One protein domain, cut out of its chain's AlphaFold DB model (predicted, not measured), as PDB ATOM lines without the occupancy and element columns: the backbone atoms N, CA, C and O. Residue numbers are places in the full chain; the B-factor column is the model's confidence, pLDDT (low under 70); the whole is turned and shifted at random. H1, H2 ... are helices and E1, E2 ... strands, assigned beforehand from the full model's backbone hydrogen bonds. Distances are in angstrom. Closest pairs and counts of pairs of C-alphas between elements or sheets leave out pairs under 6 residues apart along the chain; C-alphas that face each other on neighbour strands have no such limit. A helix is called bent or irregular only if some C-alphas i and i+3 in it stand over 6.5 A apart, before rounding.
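Overview. This is residues 5 to 117 of the 151 residues of the protein "Outer membrane protein P4" of Serratia plymuthica (UniProt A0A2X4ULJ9). Two small pairs of parallel strands, E1 with E2 and E3 with E4, make the middle, with E1 and E3 the strands where the two pairs come near each other. H2 covers one side of the pair E1 E2 and H3 the other, while H4 stands at one end of the long axis, joined to E3 and E4 by its links. The 113 printed residues hold four named helices and four named strands, in the order H1 E1 H2 E2 H3 E3 H4 E4. The class is mixed, helices and strands. The whole is compact, with a radius of gyration of the C-alphas of 14.6 A and spans of 39 by 32 by 32 A.

Arrangement. Look first at E1, residues 20 to 25, and E2, residues 49 to 52, parallel neighbours at 37 degrees; N 50 and O 20 are 2.9 A apart, within hydrogen-bond range. With H2, residues 26 to 38, they form a strand-helix-strand unit, two parallel neighbour strands with a helix between them in the chain, and its crossover is right-handed. The closest C-alphas of H2 and E2 are those of Val 26 and Leu 51, 5.3 A apart. For H3, residues 59 to 67, look at Arg 61: its C-alpha is 6.6 A from that of Leu 50 in E2 and 6.9 A from that of Val 21 in E1, the closest pairs. E1 is near E3, residues 75 to 77. E3 and E4, residues 110 to 112, are parallel neighbours at 18 degrees, with N 111 and O 75 at 2.8 A, within hydrogen-bond range. With H4, residues 92 to 101, they form a second such unit, also right-handed. H1, residues 5 to 13, touches no helix and is apart from E2, E3 and E4. H1, H3 and H4 have every O i to N i+4 pair within hydrogen-bond range, H2 7 of 9.

Along the chain. Find C-alpha 5 at (228.505, 192.706, 182.860), where H1 begins; it is 12.2 A long. E1 runs 12.7 A from C-alpha 20 at (240.427, 189.363, 182.318). H2 spans 19.2 A and is irregular, with C-alphas 27 and 30 7.7 A apart. E2 spans 10.0 A, H3 12.1 A and H4 14.2 A. E3 and E4 are three residues each; E4 ends at C-alpha 112, (231.936, 179.060, 175.190).

Size, cuts and confidence. The farthest C-alphas, those of Lys 38 and Ala 93, are 39.9 A apart. The printed part has no cut. Look at residues 78 to 91 for the long link, E3 to H4; E1 to H2 is tight. The mean pLDDT of the printed part is 98.0, and no printed residue is under 70.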
ATOM      1  N   VAL A   5     228.382 191.747 181.741       98.56
ATOM      2  CA  VAL A   5     228.505 192.706 182.860       98.56
ATOM      3  C   VAL A   5     227.807 192.177 184.116       98.56
ATOM      4  O   VAL A   5     228.346 192.295 185.214       98.56
ATOM      5  N   GLN A   6     226.619 191.584 183.960       98.56
ATOM      6  CA  GLN A   6     225.847 191.027 185.073       98.56
ATOM      7  C   GLN A   6     226.587 189.848 185.711       98.56
ATOM      8  O   GLN A   6     226.756 189.834 186.927       98.56
ATOM      9  N   PHE A   7     227.102 188.927 184.893       98.50
ATOM     10  CA  PHE A   7     227.908 187.799 185.358       98.50
ATOM     11  C   PHE A   7     229.167 188.258 186.105       98.50
ATOM     12  O   PHE A   7     229.393 187.848 187.240       98.50
ATOM     13  N   ALA A   8     229.953 189.166 185.519       98.44
ATOM     14  CA  ALA A   8     231.190 189.644 186.137       98.44
ATOM     15  C   ALA A   8     230.946 190.343 187.485       98.44
ATOM     16  O   ALA A   8     231.681 190.130 188.449       98.44
ATOM     17  N   ARG A   9     229.886 191.159 187.571       98.50
ATOM     18  CA  ARG A   9     229.469 191.794 188.830       98.50
ATOM     19  C   ARG A   9     229.044 190.765 189.866       98.50
ATOM     20  O   ARG A   9     229.463 190.885 191.011       98.50
ATOM     21  N   TYR A  10     228.250 189.776 189.456       98.62
ATOM     22  CA  TYR A  10     227.795 188.706 190.334       98.62
ATOM     23  C   TYR A  10     228.984 187.957 190.943       98.62
ATOM     24  O   TYR A  10     229.058 187.843 192.158       98.62
ATOM     25  N   VAL A  11     229.961 187.534 190.137       98.56
ATOM     26  CA  VAL A  11     231.164 186.849 190.644       98.56
ATOM     27  C   VAL A  11     231.900 187.712 191.673       98.56
ATOM     28  O   VAL A  11     232.139 187.259 192.791       98.56
ATOM     29  N   ASN A  12     232.190 188.973 191.334       98.44
ATOM     30  CA  ASN A  12     232.913 189.890 192.222       98.44
ATOM     31  C   ASN A  12     232.160 190.207 193.527       98.44
ATOM     32  O   ASN A  12     232.794 190.561 194.517       98.44
ATOM     33  N   SER A  13     230.825 190.118 193.546       98.25
ATOM     34  CA  SER A  13     230.023 190.354 194.754       98.25
ATOM     35  C   SER A  13     229.750 189.089 195.575       98.25
ATOM     36  O   SER A  13     229.211 189.198 196.671       98.25
ATOM     37  N   HIS A  14     230.110 187.904 195.072       98.38
ATOM     38  CA  HIS A  14     229.855 186.609 195.715       98.38
ATOM     39  C   HIS A  14     231.161 185.859 195.998       98.38
ATOM     40  O   HIS A  14     231.298 184.683 195.675       98.38
ATOM     41  N   GLN A  15     232.125 186.559 196.605       97.56
ATOM     42  CA  GLN A  15     233.417 186.014 197.062       97.56
ATOM     43  C   GLN A  15     234.331 185.477 195.942       97.56
ATOM     44  O   GLN A  15     235.413 184.966 196.222       97.56
ATOM     45  N   GLY A  16     233.941 185.635 194.676       98.31
ATOM     46  CA  GLY A  16     234.787 185.375 193.520       98.31
ATOM     47  C   GLY A  16     235.600 186.601 193.105       98.31
ATOM     48  O   GLY A  16     235.383 187.722 193.564       98.31
ATOM     49  N   THR A  17     236.558 186.397 192.204       98.69
ATOM     50  CA  THR A  17     237.331 187.477 191.579       98.69
ATOM     51  C   THR A  17     237.379 187.255 190.076       98.69
ATOM     52  O   THR A  17     237.851 186.220 189.613       98.69
ATOM     53  N   MET A  18     236.909 188.234 189.308       98.69
ATOM     54  CA  MET A  18     237.036 188.217 187.855       98.69
ATOM     55  C   MET A  18     238.463 188.565 187.435       98.69
ATOM     56  O   MET A  18     238.971 189.631 187.778       98.69
ATOM     57  N   PHE A  19     239.064 187.696 186.623       98.88
ATOM     58  CA  PHE A  19     240.296 187.977 185.890       98.88
ATOM     59  C   PHE A  19     240.008 188.069 184.389       98.88
ATOM     60  O   PHE A  19     239.305 187.238 183.818       98.88
ATOM     61  N   TYR A  20     240.580 189.075 183.738       98.69
ATOM     62  CA  TYR A  20     240.427 189.363 182.318       98.69
ATOM     63  C   TYR A  20     241.754 189.111 181.606       98.69
ATOM     64  O   TYR A  20     242.615 189.987 181.523       98.69
ATOM     65  N   VAL A  21     241.917 187.894 181.087       98.69
ATOM     66  CA  VAL A  21     243.113 187.476 180.342       98.69
ATOM     67  C   VAL A  21     242.874 187.671 178.845       98.69
ATOM     68  O   VAL A  21     242.069 186.964 178.235       98.69
ATOM     69  N   SER A  22     243.560 188.638 178.234       98.50
ATOM     70  CA  SER A  22     243.250 189.100 176.873       98.50
ATOM     71  C   SER A  22     244.489 189.293 176.003       98.50
ATOM     72  O   SER A  22     245.553 189.668 176.484       98.50
ATOM     73  N   ASN A  23     244.338 189.072 174.695       98.50
ATOM     74  CA  ASN A  23     245.387 189.319 173.701       98.50
ATOM     75  C   ASN A  23     245.388 190.750 173.139       98.50
ATOM     76  O   ASN A  23     246.128 191.031 172.200       98.50
ATOM     77  N   ARG A  24     244.623 191.672 173.742       98.19
ATOM     78  CA  ARG A  24     244.947 193.103 173.635       98.19
ATOM     79  C   ARG A  24     246.359 193.346 174.161       98.19
ATOM     80  O   ARG A  24     246.801 192.649 175.074       98.19
ATOM     81  N   LYS A  25     247.063 194.316 173.591       98.06
ATOM     82  CA  LYS A  25     248.433 194.660 173.979       98.06
ATOM     83  C   LYS A  25     248.436 195.430 175.295       98.06
ATOM     84  O   LYS A  25     247.520 196.200 175.566       98.06
ATOM     85  N   VAL A  26     249.504 195.300 176.084       97.50
ATOM     86  CA  VAL A  26     249.697 196.106 177.309       97.50
ATOM     87  C   VAL A  26     249.622 197.615 177.021       97.50
ATOM     88  O   VAL A  26     249.065 198.366 177.815       97.50
ATOM     89  N   SER A  27     250.066 198.064 175.843       97.31
ATOM     90  CA  SER A  27     249.924 199.462 175.404       97.31
ATOM     91  C   SER A  27     248.465 199.939 175.295       97.31
ATOM     92  O   SER A  27     248.206 201.136 175.275       97.31
ATOM     93  N   GLU A  28     247.501 199.019 175.217       98.06
ATOM     94  CA  GLU A  28     246.061 199.292 175.121       98.06
ATOM     95  C   GLU A  28     245.356 199.222 176.489       98.06
ATOM     96  O   GLU A  28     244.123 199.288 176.560       98.06
ATOM     97  N   TYR A  29     246.111 199.073 177.583       98.38
ATOM     98  CA  TYR A  29     245.575 198.855 178.925       98.38
ATOM     99  C   TYR A  29     244.630 199.971 179.377       98.38
ATOM    100  O   TYR A  29     243.468 199.701 179.681       98.38
ATOM    101  N   ALA A  30     245.091 201.225 179.354       98.25
ATOM    102  CA  ALA A  30     244.319 202.359 179.861       98.25
ATOM    103  C   ALA A  30     242.964 202.499 179.142       98.25
ATOM    104  O   ALA A  30     241.918 202.597 179.783       98.25
ATOM    105  N   ALA A  31     242.968 202.411 177.808       98.44
ATOM    106  CA  ALA A  31     241.748 202.465 177.006       98.44
ATOM    107  C   ALA A  31     240.829 201.259 177.263       98.44
ATOM    108  O   ALA A  31     239.604 201.389 177.277       98.44
ATOM    109  N   THR A  32     241.400 200.073 177.481       98.44
ATOM    110  CA  THR A  32     240.632 198.864 177.798       98.44
ATOM    111  C   THR A  32     239.921 198.995 179.140       98.44
ATOM    112  O   THR A  32     238.706 198.799 179.196       98.44
ATOM    113  N   VAL A  33     240.640 199.392 180.190       98.56
ATOM    114  CA  VAL A  33     240.076 199.581 181.532       98.56
ATOM    115  C   VAL A  33     238.994 200.658 181.527       98.56
ATOM    116  O   VAL A  33     237.892 200.395 182.006       98.56
ATOM    117  N   ALA A  34     239.255 201.816 180.914       98.44
ATOM    118  CA  ALA A  34     238.283 202.906 180.837       98.44
ATOM    119  C   ALA A  34     236.977 202.471 180.148       98.44
ATOM    120  O   ALA A  34     235.882 202.747 180.638       98.44
ATOM    121  N   ASN A  35     237.076 201.728 179.040       98.50
ATOM    122  CA  ASN A  35     235.903 201.207 178.338       98.50
ATOM    123  C   ASN A  35     235.123 200.193 179.182       98.50
ATOM    124  O   ASN A  35     233.895 200.233 179.219       98.50
ATOM    125  N   MET A  36     235.816 199.294 179.880       98.50
ATOM    126  CA  MET A  36     235.168 198.304 180.740       98.50
ATOM    127  C   MET A  36     234.477 198.958 181.942       98.50
ATOM    128  O   MET A  36     233.328 198.632 182.233       98.50
ATOM    129  N   GLN A  37     235.113 199.936 182.584       98.06
ATOM    130  CA  GLN A  37     234.497 200.716 183.660       98.06
ATOM    131  C   GLN A  37     233.266 201.484 183.165       98.06
ATOM    132  O   GLN A  37     232.217 201.428 183.803       98.06
ATOM    133  N   LYS A  38     233.345 202.116 181.986       98.44
ATOM    134  CA  LYS A  38     232.206 202.806 181.353       98.44
ATOM    135  C   LYS A  38     231.025 201.867 181.078       98.44
ATOM    136  O   LYS A  38     229.877 202.270 181.230       98.44
ATOM    137  N   LEU A  39     231.298 200.622 180.690       98.25
ATOM    138  CA  LEU A  39     230.283 199.579 180.497       98.25
ATOM    139  C   LEU A  39     229.781 198.971 181.817       98.25
ATOM    140  O   LEU A  39     228.833 198.189 181.816       98.25
ATOM    141  N   GLY A  40     230.401 199.332 182.940       98.19
ATOM    142  CA  GLY A  40     229.972 198.944 184.273       98.19
ATOM    143  C   GLY A  40     230.655 197.704 184.845       98.19
ATOM    144  O   GLY A  40     230.189 197.207 185.871       98.19
ATOM    145  N   PHE A  41     231.729 197.195 184.242       98.56
ATOM    146  CA  PHE A  41     232.544 196.152 184.872       98.56
ATOM    147  C   PHE A  41     233.196 196.678 186.160       98.56
ATOM    148  O   PHE A  41     233.622 197.831 186.232       98.56
ATOM    149  N   THR A  42     233.278 195.825 187.181       97.38
ATOM    150  CA  THR A  42     233.880 196.136 188.487       97.38
ATOM    151  C   THR A  42     235.160 195.328 188.702       97.38
ATOM    152  O   THR A  42     235.439 194.384 187.960       97.38
ATOM    153  N   GLY A  43     235.956 195.701 189.710       95.88
ATOM    154  CA  GLY A  43     237.151 194.943 190.102       95.88
ATOM    155  C   GLY A  43     238.331 195.055 189.132       95.88
ATOM    156  O   GLY A  43     239.239 194.235 189.187       95.88
ATOM    157  N   MET A  44     238.324 196.047 188.239       96.62
ATOM    158  CA  MET A  44     239.393 196.299 187.268       96.62
ATOM    159  C   MET A  44     240.649 196.854 187.960       96.62
ATOM    160  O   MET A  44     240.582 197.914 188.581       96.62
ATOM    161  N   SER A  45     241.788 196.177 187.831       96.94
ATOM    162  CA  SER A  45     243.101 196.629 188.310       96.94
ATOM    163  C   SER A  45     244.225 195.923 187.547       96.94
ATOM    164  O   SER A  45     243.969 194.987 186.789       96.94
ATOM    165  N   GLU A  46     245.477 196.319 187.783       96.50
ATOM    166  CA  GLU A  46     246.640 195.654 187.170       96.50
ATOM    167  C   GLU A  46     246.739 194.176 187.574       96.50
ATOM    168  O   GLU A  46     247.265 193.358 186.824       96.50
ATOM    169  N   LYS A  47     246.165 193.807 188.727       97.25
ATOM    170  CA  LYS A  47     246.089 192.417 189.189       97.25
ATOM    171  C   LYS A  47     245.073 191.595 188.396       97.25
ATOM    172  O   LYS A  47     245.294 190.410 188.170       97.25
ATOM    173  N   THR A  48     243.940 192.188 188.020       98.44
ATOM    174  CA  THR A  48     242.813 191.459 187.415       98.44
ATOM    175  C   THR A  48     242.769 191.569 185.900       98.44
ATOM    176  O   THR A  48     242.036 190.821 185.265       98.44
ATOM    177  N   VAL A  49     243.547 192.464 185.291       98.62
ATOM    178  CA  VAL A  49     243.554 192.693 183.842       98.62
ATOM    179  C   VAL A  49     244.918 192.313 183.275       98.62
ATOM    180  O   VAL A  49     245.868 193.089 183.315       98.62
ATOM    181  N   LEU A  50     245.002 191.107 182.714       98.44
ATOM    182  CA  LEU A  50     246.248 190.507 182.236       98.44
ATOM    183  C   LEU A  50     246.291 190.529 180.704       98.44
ATOM    184  O   LEU A  50     245.800 189.624 180.019       98.44
ATOM    185  N   LEU A  51     246.868 191.601 180.163       98.44
ATOM    186  CA  LEU A  51     247.011 191.820 178.721       98.44
ATOM    187  C   LEU A  51     248.264 191.136 178.153       98.44
ATOM    188  O   LEU A  51     249.091 190.611 178.892       98.44
ATOM    189  N   SER A  52     248.373 191.070 176.829       97.19
ATOM    190  CA  SER A  52     249.491 190.423 176.136       97.19
ATOM    191  C   SER A  52     250.698 191.351 176.041       97.19
ATOM    192  O   SER A  52     250.586 192.458 175.507       97.19
ATOM    193  N   SER A  53     251.857 190.872 176.494       92.31
ATOM    194  CA  SER A  53     253.170 191.494 176.282       92.31
ATOM    195  C   SER A  53     253.789 191.074 174.949       92.31
ATOM    196  O   SER A  53     254.131 191.917 174.125       92.31
ATOM    197  N   ASP A  54     253.894 189.768 174.728       90.44
ATOM    198  CA  ASP A  54     254.772 189.151 173.727       90.44
ATOM    199  C   ASP A  54     254.153 187.902 173.084       90.44
ATOM    200  O   ASP A  54     254.341 187.663 171.892       90.44
ATOM    201  N   THR A  55     253.371 187.132 173.844       94.94
ATOM    202  CA  THR A  55     252.744 185.891 173.379       94.94
ATOM    203  C   THR A  55     251.219 185.933 173.411       94.94
ATOM    204  O   THR A  55     250.592 186.391 174.368       94.94
ATOM    205  N   SER A  56     250.601 185.375 172.366       95.50
ATOM    206  CA  SER A  56     249.153 185.155 172.314       95.50
ATOM    207  C   SER A  56     248.704 183.939 173.130       95.50
ATOM    208  O   SER A  56     247.505 183.781 173.378       95.50
ATOM    209  N   ASN A  57     249.637 183.091 173.572       97.19
ATOM    210  CA  ASN A  57     249.342 182.008 174.498       97.19
ATOM    211  C   ASN A  57     248.976 182.589 175.877       97.19
ATOM    212  O   ASN A  57     249.589 183.542 176.365       97.19
ATOM    213  N   LYS A  58     247.941 182.039 176.512       98.31
ATOM    214  CA  LYS A  58     247.413 182.550 177.785       98.31
ATOM    215  C   LYS A  58     247.920 181.797 179.016       98.31
ATOM    216  O   LYS A  58     247.724 182.288 180.123       98.31
ATOM    217  N   GLN A  59     248.617 180.672 178.846       97.94
ATOM    218  CA  GLN A  59     248.975 179.770 179.941       97.94
ATOM    219  C   GLN A  59     249.789 180.457 181.036       97.94
ATOM    220  O   GLN A  59     249.381 180.411 182.188       97.94
ATOM    221  N   ALA A  60     250.845 181.194 180.682       97.62
ATOM    222  CA  ALA A  60     251.660 181.904 181.670       97.62
ATOM    223  C   ALA A  60     250.844 182.908 182.513       97.62
ATOM    224  O   ALA A  60     251.106 183.093 183.698       97.62
ATOM    225  N   ARG A  61     249.809 183.526 181.925       98.38
ATOM    226  CA  ARG A  61     248.902 184.439 182.642       98.38
ATOM    227  C   ARG A  61     247.922 183.682 183.539       98.38
ATOM    228  O   ARG A  61     247.626 184.160 184.628       98.38
ATOM    229  N   PHE A  62     247.457 182.502 183.131       98.50
ATOM    230  CA  PHE A  62     246.685 181.618 184.011       98.50
ATOM    231  C   PHE A  62     247.529 181.082 185.173       98.50
ATOM    232  O   PHE A  62     247.053 181.037 186.304       98.50
ATOM    233  N   ASP A  63     248.789 180.731 184.922       98.25
ATOM    234  CA  ASP A  63     249.706 180.243 185.950       98.25
ATOM    235  C   ASP A  63     250.020 181.339 186.973       98.25
ATOM    236  O   ASP A  63     250.015 181.066 188.169       98.25
ATOM    237  N   ALA A  64     250.191 182.591 186.535       98.12
ATOM    238  CA  ALA A  64     250.371 183.733 187.433       98.12
ATOM    239  C   ALA A  64     249.172 183.944 188.379       98.12
ATOM    240  O   ALA A  64     249.361 184.235 189.560       98.12
ATOM    241  N   ILE A  65     247.938 183.748 187.894       98.62
ATOM    242  CA  ILE A  65     246.728 183.797 188.735       98.62
ATOM    243  C   ILE A  65     246.786 182.703 189.810       98.62
ATOM    244  O   ILE A  65     246.566 182.986 190.989       98.62
ATOM    245  N   LYS A  66     247.143 181.472 189.424       98.50
ATOM    246  CA  LYS A  66     247.261 180.337 190.354       98.50
ATOM    247  C   LYS A  66     248.363 180.547 191.391       98.50
ATOM    248  O   LYS A  66     248.146 180.337 192.581       98.50
ATOM    249  N   GLN A  67     249.526 181.030 190.960       98.38
ATOM    250  CA  GLN A  67     250.654 181.358 191.837       98.38
ATOM    251  C   GLN A  67     250.321 182.474 192.834       98.38
ATOM    252  O   GLN A  67     250.847 182.481 193.943       98.38
ATOM    253  N   ALA A  68     249.408 183.383 192.481       97.88
ATOM    254  CA  ALA A  68     248.891 184.407 193.386       97.88
ATOM    255  C   ALA A  68     247.862 183.876 194.410       97.88
ATOM    256  O   ALA A  68     247.270 184.676 195.138       97.88
ATOM    257  N   GLY A  69     247.644 182.555 194.474       98.25
ATOM    258  CA  GLY A  69     246.799 181.892 195.469       98.25
ATOM    259  C   GLY A  69     245.333 181.723 195.065       98.25
ATOM    260  O   GLY A  69     244.504 181.458 195.930       98.25
ATOM    261  N   TYR A  70     244.999 181.891 193.783       98.62
ATOM    262  CA  TYR A  70     243.637 181.690 193.283       98.62
ATOM    263  C   TYR A  70     243.462 180.303 192.671       98.62
ATOM    264  O   TYR A  70     244.347 179.803 191.979       98.62
ATOM    265  N   ASP A  71     242.274 179.733 192.839       98.38
ATOM    266  CA  ASP A  71     241.829 178.598 192.037       98.38
ATOM    267  C   ASP A  71     240.941 179.088 190.886       98.38
ATOM    268  O   ASP A  71     240.023 179.889 191.088       98.38
ATOM    269  N   ILE A  72     241.231 178.643 189.661       98.50
ATOM    270  CA  ILE A  72     240.462 179.040 188.475       98.50
ATOM    271  C   ILE A  72     239.384 177.987 188.240       98.50
ATOM    272  O   ILE A  72     239.631 176.967 187.604       98.50
ATOM    273  N   VAL A  73     238.182 178.268 188.738       98.25
ATOM    274  CA  VAL A  73     237.049 177.329 188.690       98.25
ATOM    275  C   VAL A  73     236.227 177.414 187.399       98.25
ATOM    276  O   VAL A  73     235.516 176.475 187.060       98.25
ATOM    277  N   VAL A  74     236.308 178.535 186.672       98.50
ATOM    278  CA  VAL A  74     235.606 178.751 185.397       98.50
ATOM    279  C   VAL A  74     236.494 179.538 184.439       98.50
ATOM    280  O   VAL A  74     237.060 180.572 184.800       98.50
ATOM    281  N   TYR A  75     236.537 179.090 183.190       98.81
ATOM    282  CA  TYR A  75     237.084 179.811 182.050       98.81
ATOM    283  C   TYR A  75     235.948 180.191 181.099       98.81
ATOM    284  O   TYR A  75     235.086 179.370 180.792       98.81
ATOM    285  N   ALA A  76     235.951 181.422 180.591       98.62
ATOM    286  CA  ALA A  76     234.964 181.888 179.621       98.62
ATOM    287  C   ALA A  76     235.655 182.562 178.433       98.62
ATOM    288  O   ALA A  76     236.455 183.480 178.623       98.62
ATOM    289  N   GLY A  77     235.338 182.120 177.218       98.62
ATOM    290  CA  GLY A  77     236.032 182.575 176.017       98.62
ATOM    291  C   GLY A  77     235.378 182.117 174.721       98.62
ATOM    292  O   GLY A  77     234.488 181.268 174.716       98.62
ATOM    293  N   ASP A  78     235.808 182.710 173.616       98.69
ATOM    294  CA  ASP A  78     235.345 182.386 172.266       98.69
ATOM    295  C   ASP A  78     236.328 181.502 171.483       98.69
ATOM    296  O   ASP A  78     236.032 181.044 170.379       98.69
ATOM    297  N   ASN A  79     237.490 181.207 172.068       98.75
ATOM    298  CA  ASN A  79     238.527 180.377 171.478       98.75
ATOM    299  C   ASN A  79     238.961 179.276 172.458       98.75
ATOM    300  O   ASN A  79     239.122 179.526 173.643       98.75
ATOM    301  N   LEU A  80     239.241 178.060 171.973       98.69
ATOM    302  CA  LEU A  80     239.750 176.969 172.826       98.69
ATOM    303  C   LEU A  80     241.052 177.327 173.562       98.69
ATOM    304  O   LEU A  80     241.297 176.827 174.655       98.69
ATOM    305  N   ASN A  81     241.850 178.243 173.006       98.44
ATOM    306  CA  ASN A  81     243.067 178.745 173.652       98.44
ATOM    307  C   ASN A  81     242.776 179.604 174.904       98.44
ATOM    308  O   ASN A  81     243.694 179.939 175.653       98.44
ATOM    309  N   ASP A  82     241.508 179.941 175.157       98.69
ATOM    310  CA  ASP A  82     241.040 180.585 176.387       98.69
ATOM    311  C   ASP A  82     240.871 179.585 177.543       98.69
ATOM    312  O   ASP A  82     240.707 180.002 178.687       98.69
ATOM    313  N   PHE A  83     240.951 178.280 177.257       98.44
ATOM    314  CA  PHE A  83     240.811 177.182 178.222       98.44
ATOM    315  C   PHE A  83     242.152 176.501 178.552       98.44
ATOM    316  O   PHE A  83     242.193 175.518 179.288       98.44
ATOM    317  N   GLY A  84     243.261 177.015 178.007       96.62
ATOM    318  CA  GLY A  84     244.617 176.505 178.223       96.62
ATOM    319  C   GLY A  84     245.440 176.422 176.936       96.62
ATOM    320  O   GLY A  84     244.984 176.779 175.850       96.62
ATOM    321  N   ALA A  85     246.681 175.943 177.048       97.00
ATOM    322  CA  ALA A  85     247.609 175.864 175.915       97.00
ATOM    323  C   ALA A  85     247.442 174.631 175.007       97.00
ATOM    324  O   ALA A  85     248.061 174.594 173.945       97.00
ATOM    325  N   ALA A  86     246.635 173.634 175.386       97.81
ATOM    326  CA  ALA A  86     246.564 172.343 174.688       97.81
ATOM    327  C   ALA A  86     246.194 172.463 173.198       97.81
ATOM    328  O   ALA A  86     246.644 171.672 172.375       97.81
ATOM    329  N   THR A  87     245.400 173.474 172.835       97.88
ATOM    330  CA  THR A  87     244.950 173.715 171.456       97.88
ATOM    331  C   THR A  87     245.748 174.793 170.720       97.88
ATOM    332  O   THR A  87     245.406 175.152 169.587       97.88
ATOM    333  N   TYR A  88     246.799 175.328 171.347       97.19
ATOM    334  CA  TYR A  88     247.617 176.391 170.779       97.19
ATOM    335  C   TYR A  88     248.424 175.856 169.589       97.19
ATOM    336  O   TYR A  88     249.095 174.828 169.693       97.19
ATOM    337  N   HIS A  89     248.317 176.536 168.443       95.62
ATOM    338  CA  HIS A  89     248.899 176.123 167.156       95.62
ATOM    339  C   HIS A  89     248.520 174.712 166.662       95.62
ATOM    340  O   HIS A  89     249.195 174.177 165.786       95.62
ATOM    341  N   GLN A  90     247.434 174.129 167.176       97.94
ATOM    342  CA  GLN A  90     246.910 172.852 166.689       97.94
ATOM    343  C   GLN A  90     245.948 173.060 165.516       97.94
ATOM    344  O   GLN A  90     245.268 174.088 165.429       97.94
ATOM    345  N   ASP A  91     245.858 172.068 164.632       98.06
ATOM    346  CA  ASP A  91     244.895 172.094 163.534       98.06
ATOM    347  C   ASP A  91     243.455 171.859 164.022       98.06
ATOM    348  O   ASP A  91     243.187 171.474 165.165       98.06
ATOM    349  N   ASN A  92     242.479 172.086 163.143       98.38
ATOM    350  CA  ASN A  92     241.076 171.930 163.507       98.38
ATOM    351  C   ASN A  92     240.662 170.487 163.845       98.38
ATOM    352  O   ASN A  92     239.653 170.306 164.529       98.38
ATOM    353  N   ALA A  93     241.374 169.458 163.377       98.12
ATOM    354  CA  ALA A  93     241.079 168.076 163.753       98.12
ATOM    355  C   ALA A  93     241.489 167.814 165.204       98.12
ATOM    356  O   ALA A  93     240.666 167.349 165.992       98.12
ATOM    357  N   GLN A  94     242.698 168.218 165.579       98.62
ATOM    358  CA  GLN A  94     243.204 168.139 166.948       98.62
ATOM    359  C   GLN A  94     242.382 169.008 167.911       98.62
ATOM    360  O   GLN A  94     242.040 168.578 169.009       98.62
ATOM    361  N   ARG A  95     241.975 170.209 167.482       98.69
ATOM    362  CA  ARG A  95     241.088 171.088 168.264       98.69
ATOM    363  C   ARG A  95     239.727 170.443 168.544       98.69
ATOM    364  O   ARG A  95     239.220 170.558 169.655       98.69
ATOM    365  N   ARG A  96     239.142 169.734 167.570       98.69
ATOM    366  CA  ARG A  96     237.903 168.959 167.780       98.69
ATOM    367  C   ARG A  96     238.116 167.739 168.678       98.69
ATOM    368  O   ARG A  96     237.218 167.417 169.453       98.69
ATOM    369  N   ALA A  97     239.274 167.082 168.595       98.75
ATOM    370  CA  ALA A  97     239.622 165.981 169.492       98.75
ATOM    371  C   ALA A  97     239.682 166.464 170.949       98.75
ATOM    372  O   ALA A  97     238.980 165.913 171.787       98.75
ATOM    373  N   PHE A  98     240.356 167.590 171.219       98.75
ATOM    374  CA  PHE A  98     240.363 168.218 172.547       98.75
ATOM    375  C   PHE A  98     238.948 168.474 173.089       98.75
ATOM    376  O   PHE A  98     238.681 168.203 174.259       98.75
ATOM    377  N   VAL A  99     238.038 168.983 172.246       98.62
ATOM    378  CA  VAL A  99     236.635 169.198 172.638       98.62
ATOM    379  C   VAL A  99     235.957 167.880 173.010       98.62
ATOM    380  O   VAL A  99     235.258 167.825 174.016       98.62
ATOM    381  N   SER A 100     236.182 166.826 172.224       98.69
ATOM    382  CA  SER A 100     235.599 165.499 172.464       98.69
ATOM    383  C   SER A 100     236.116 164.897 173.775       98.69
ATOM    384  O   SER A 100     235.323 164.458 174.603       98.69
ATOM    385  N   ASP A 101     237.426 164.978 174.015       98.62
ATOM    386  CA  ASP A 101     238.078 164.451 175.221       98.62
ATOM    387  C   ASP A 101     237.679 165.211 176.498       98.62
ATOM    388  O   ASP A 101     237.769 164.679 177.603       98.62
ATOM    389  N   ASN A 102     237.231 166.464 176.362       98.62
ATOM    390  CA  ASN A 102     236.842 167.333 177.475       98.62
ATOM    391  C   ASN A 102     235.346 167.674 177.463       98.62
ATOM    392  O   ASN A 102     234.946 168.668 178.069       98.62
ATOM    393  N   GLN A 103     234.506 166.879 176.791       98.31
ATOM    394  CA  GLN A 103     233.089 167.193 176.575       98.31
ATOM    395  C   GLN A 103     232.346 167.568 177.870       98.31
ATOM    396  O   GLN A 103     231.565 168.517 177.874       98.31
ATOM    397  N   SER A 104     232.614 166.865 178.975       98.50
ATOM    398  CA  SER A 104     231.966 167.090 180.276       98.50
ATOM    399  C   SER A 104     232.296 168.436 180.933       98.50
ATOM    400  O   SER A 104     231.576 168.862 181.836       98.50
ATOM    401  N   LYS A 105     233.361 169.112 180.488       98.62
ATOM    402  CA  LYS A 105     233.785 170.420 181.007       98.62
ATOM    403  C   LYS A 105     233.071 171.587 180.336       98.62
ATOM    404  O   LYS A 105     233.025 172.683 180.892       98.62
ATOM    405  N   PHE A 106     232.532 171.397 179.131       98.62
ATOM    406  CA  PHE A 106     231.852 172.472 178.412       98.62
ATOM    407  C   PHE A 106     230.480 172.754 179.030       98.62
ATOM    408  O   PHE A 106     229.655 171.859 179.183       98.62
ATOM    409  N   GLY A 107     230.237 174.019 179.377       98.25
ATOM    410  CA  GLY A 107     229.041 174.462 180.100       98.25
ATOM    411  C   GLY A 107     229.165 174.410 181.628       98.25
ATOM    412  O   GLY A 107     228.254 174.875 182.309       98.25
ATOM    413  N   THR A 108     230.277 173.899 182.165       97.88
ATOM    414  CA  THR A 108     230.553 173.815 183.609       97.88
ATOM    415  C   THR A 108     231.837 174.568 183.959       97.88
ATOM    416  O   THR A 108     231.776 175.630 184.571       97.88
ATOM    417  N   GLU A 109     232.985 174.073 183.501       98.38
ATOM    418  CA  GLU A 109     234.304 174.696 183.677       98.38
ATOM    419  C   GLU A 109     234.671 175.591 182.482       98.38
ATOM    420  O   GLU A 109     235.292 176.638 182.654       98.38
ATOM    421  N   PHE A 110     234.285 175.198 181.263       98.75
ATOM    422  CA  PHE A 110     234.565 175.910 180.013       98.75
ATOM    423  C   PHE A 110     233.281 176.496 179.426       98.75
ATOM    424  O   PHE A 110     232.435 175.784 178.881       98.75
ATOM    425  N   ILE A 111     233.131 177.815 179.509       98.75
ATOM    426  CA  ILE A 111     231.977 178.544 178.983       98.75
ATOM    427  C   ILE A 111     232.333 179.140 177.622       98.75
ATOM    428  O   ILE A 111     233.176 180.031 177.512       98.75
ATOM    429  N   VAL A 112     231.675 178.646 176.574       98.62
ATOM    430  CA  VAL A 112     231.936 179.060 175.190       98.62
ATOM    431  C   VAL A 112     231.043 180.231 174.800       98.62
ATOM    432  O   VAL A 112     229.823 180.181 174.961       98.62
ATOM    433  N   LEU A 113     231.647 181.263 174.215       98.38
ATOM    434  CA  LEU A 113     230.949 182.335 173.513       98.38
ATOM    435  C   LEU A 113     231.123 182.155 171.994       98.38
ATOM    436  O   LEU A 113     232.227 181.869 171.539       98.38
ATOM    437  N   PRO A 114     230.071 182.313 171.177       98.19
ATOM    438  CA  PRO A 114     230.193 182.115 169.737       98.19
ATOM    439  C   PRO A 114     230.954 183.272 169.073       98.19
ATOM    440  O   PRO A 114     230.568 184.433 169.211       98.19
ATOM    441  N   ASN A 115     231.979 182.948 168.282       98.31
ATOM    442  CA  ASN A 115     232.651 183.888 167.382       98.31
ATOM    443  C   ASN A 115     232.816 183.279 165.976       98.31
ATOM    444  O   ASN A 115     233.801 182.590 165.703       98.31
ATOM    445  N   PRO A 116     231.860 183.529 165.062       96.88
ATOM    446  CA  PRO A 116     231.959 183.076 163.677       96.88
ATOM    447  C   PRO A 116     232.820 183.999 162.797       96.88
ATOM    448  O   PRO A 116     232.992 183.713 161.617       96.88
ATOM    449  N   LEU A 117     233.317 185.126 163.328       97.44
ATOM    450  CA  LEU A 117     234.010 186.146 162.537       97.44
ATOM    451  C   LEU A 117     235.501 185.848 162.379       97.44
ATOM    452  O   LEU A 117     236.053 186.071 161.306       97.44
TER     453      LEU A 117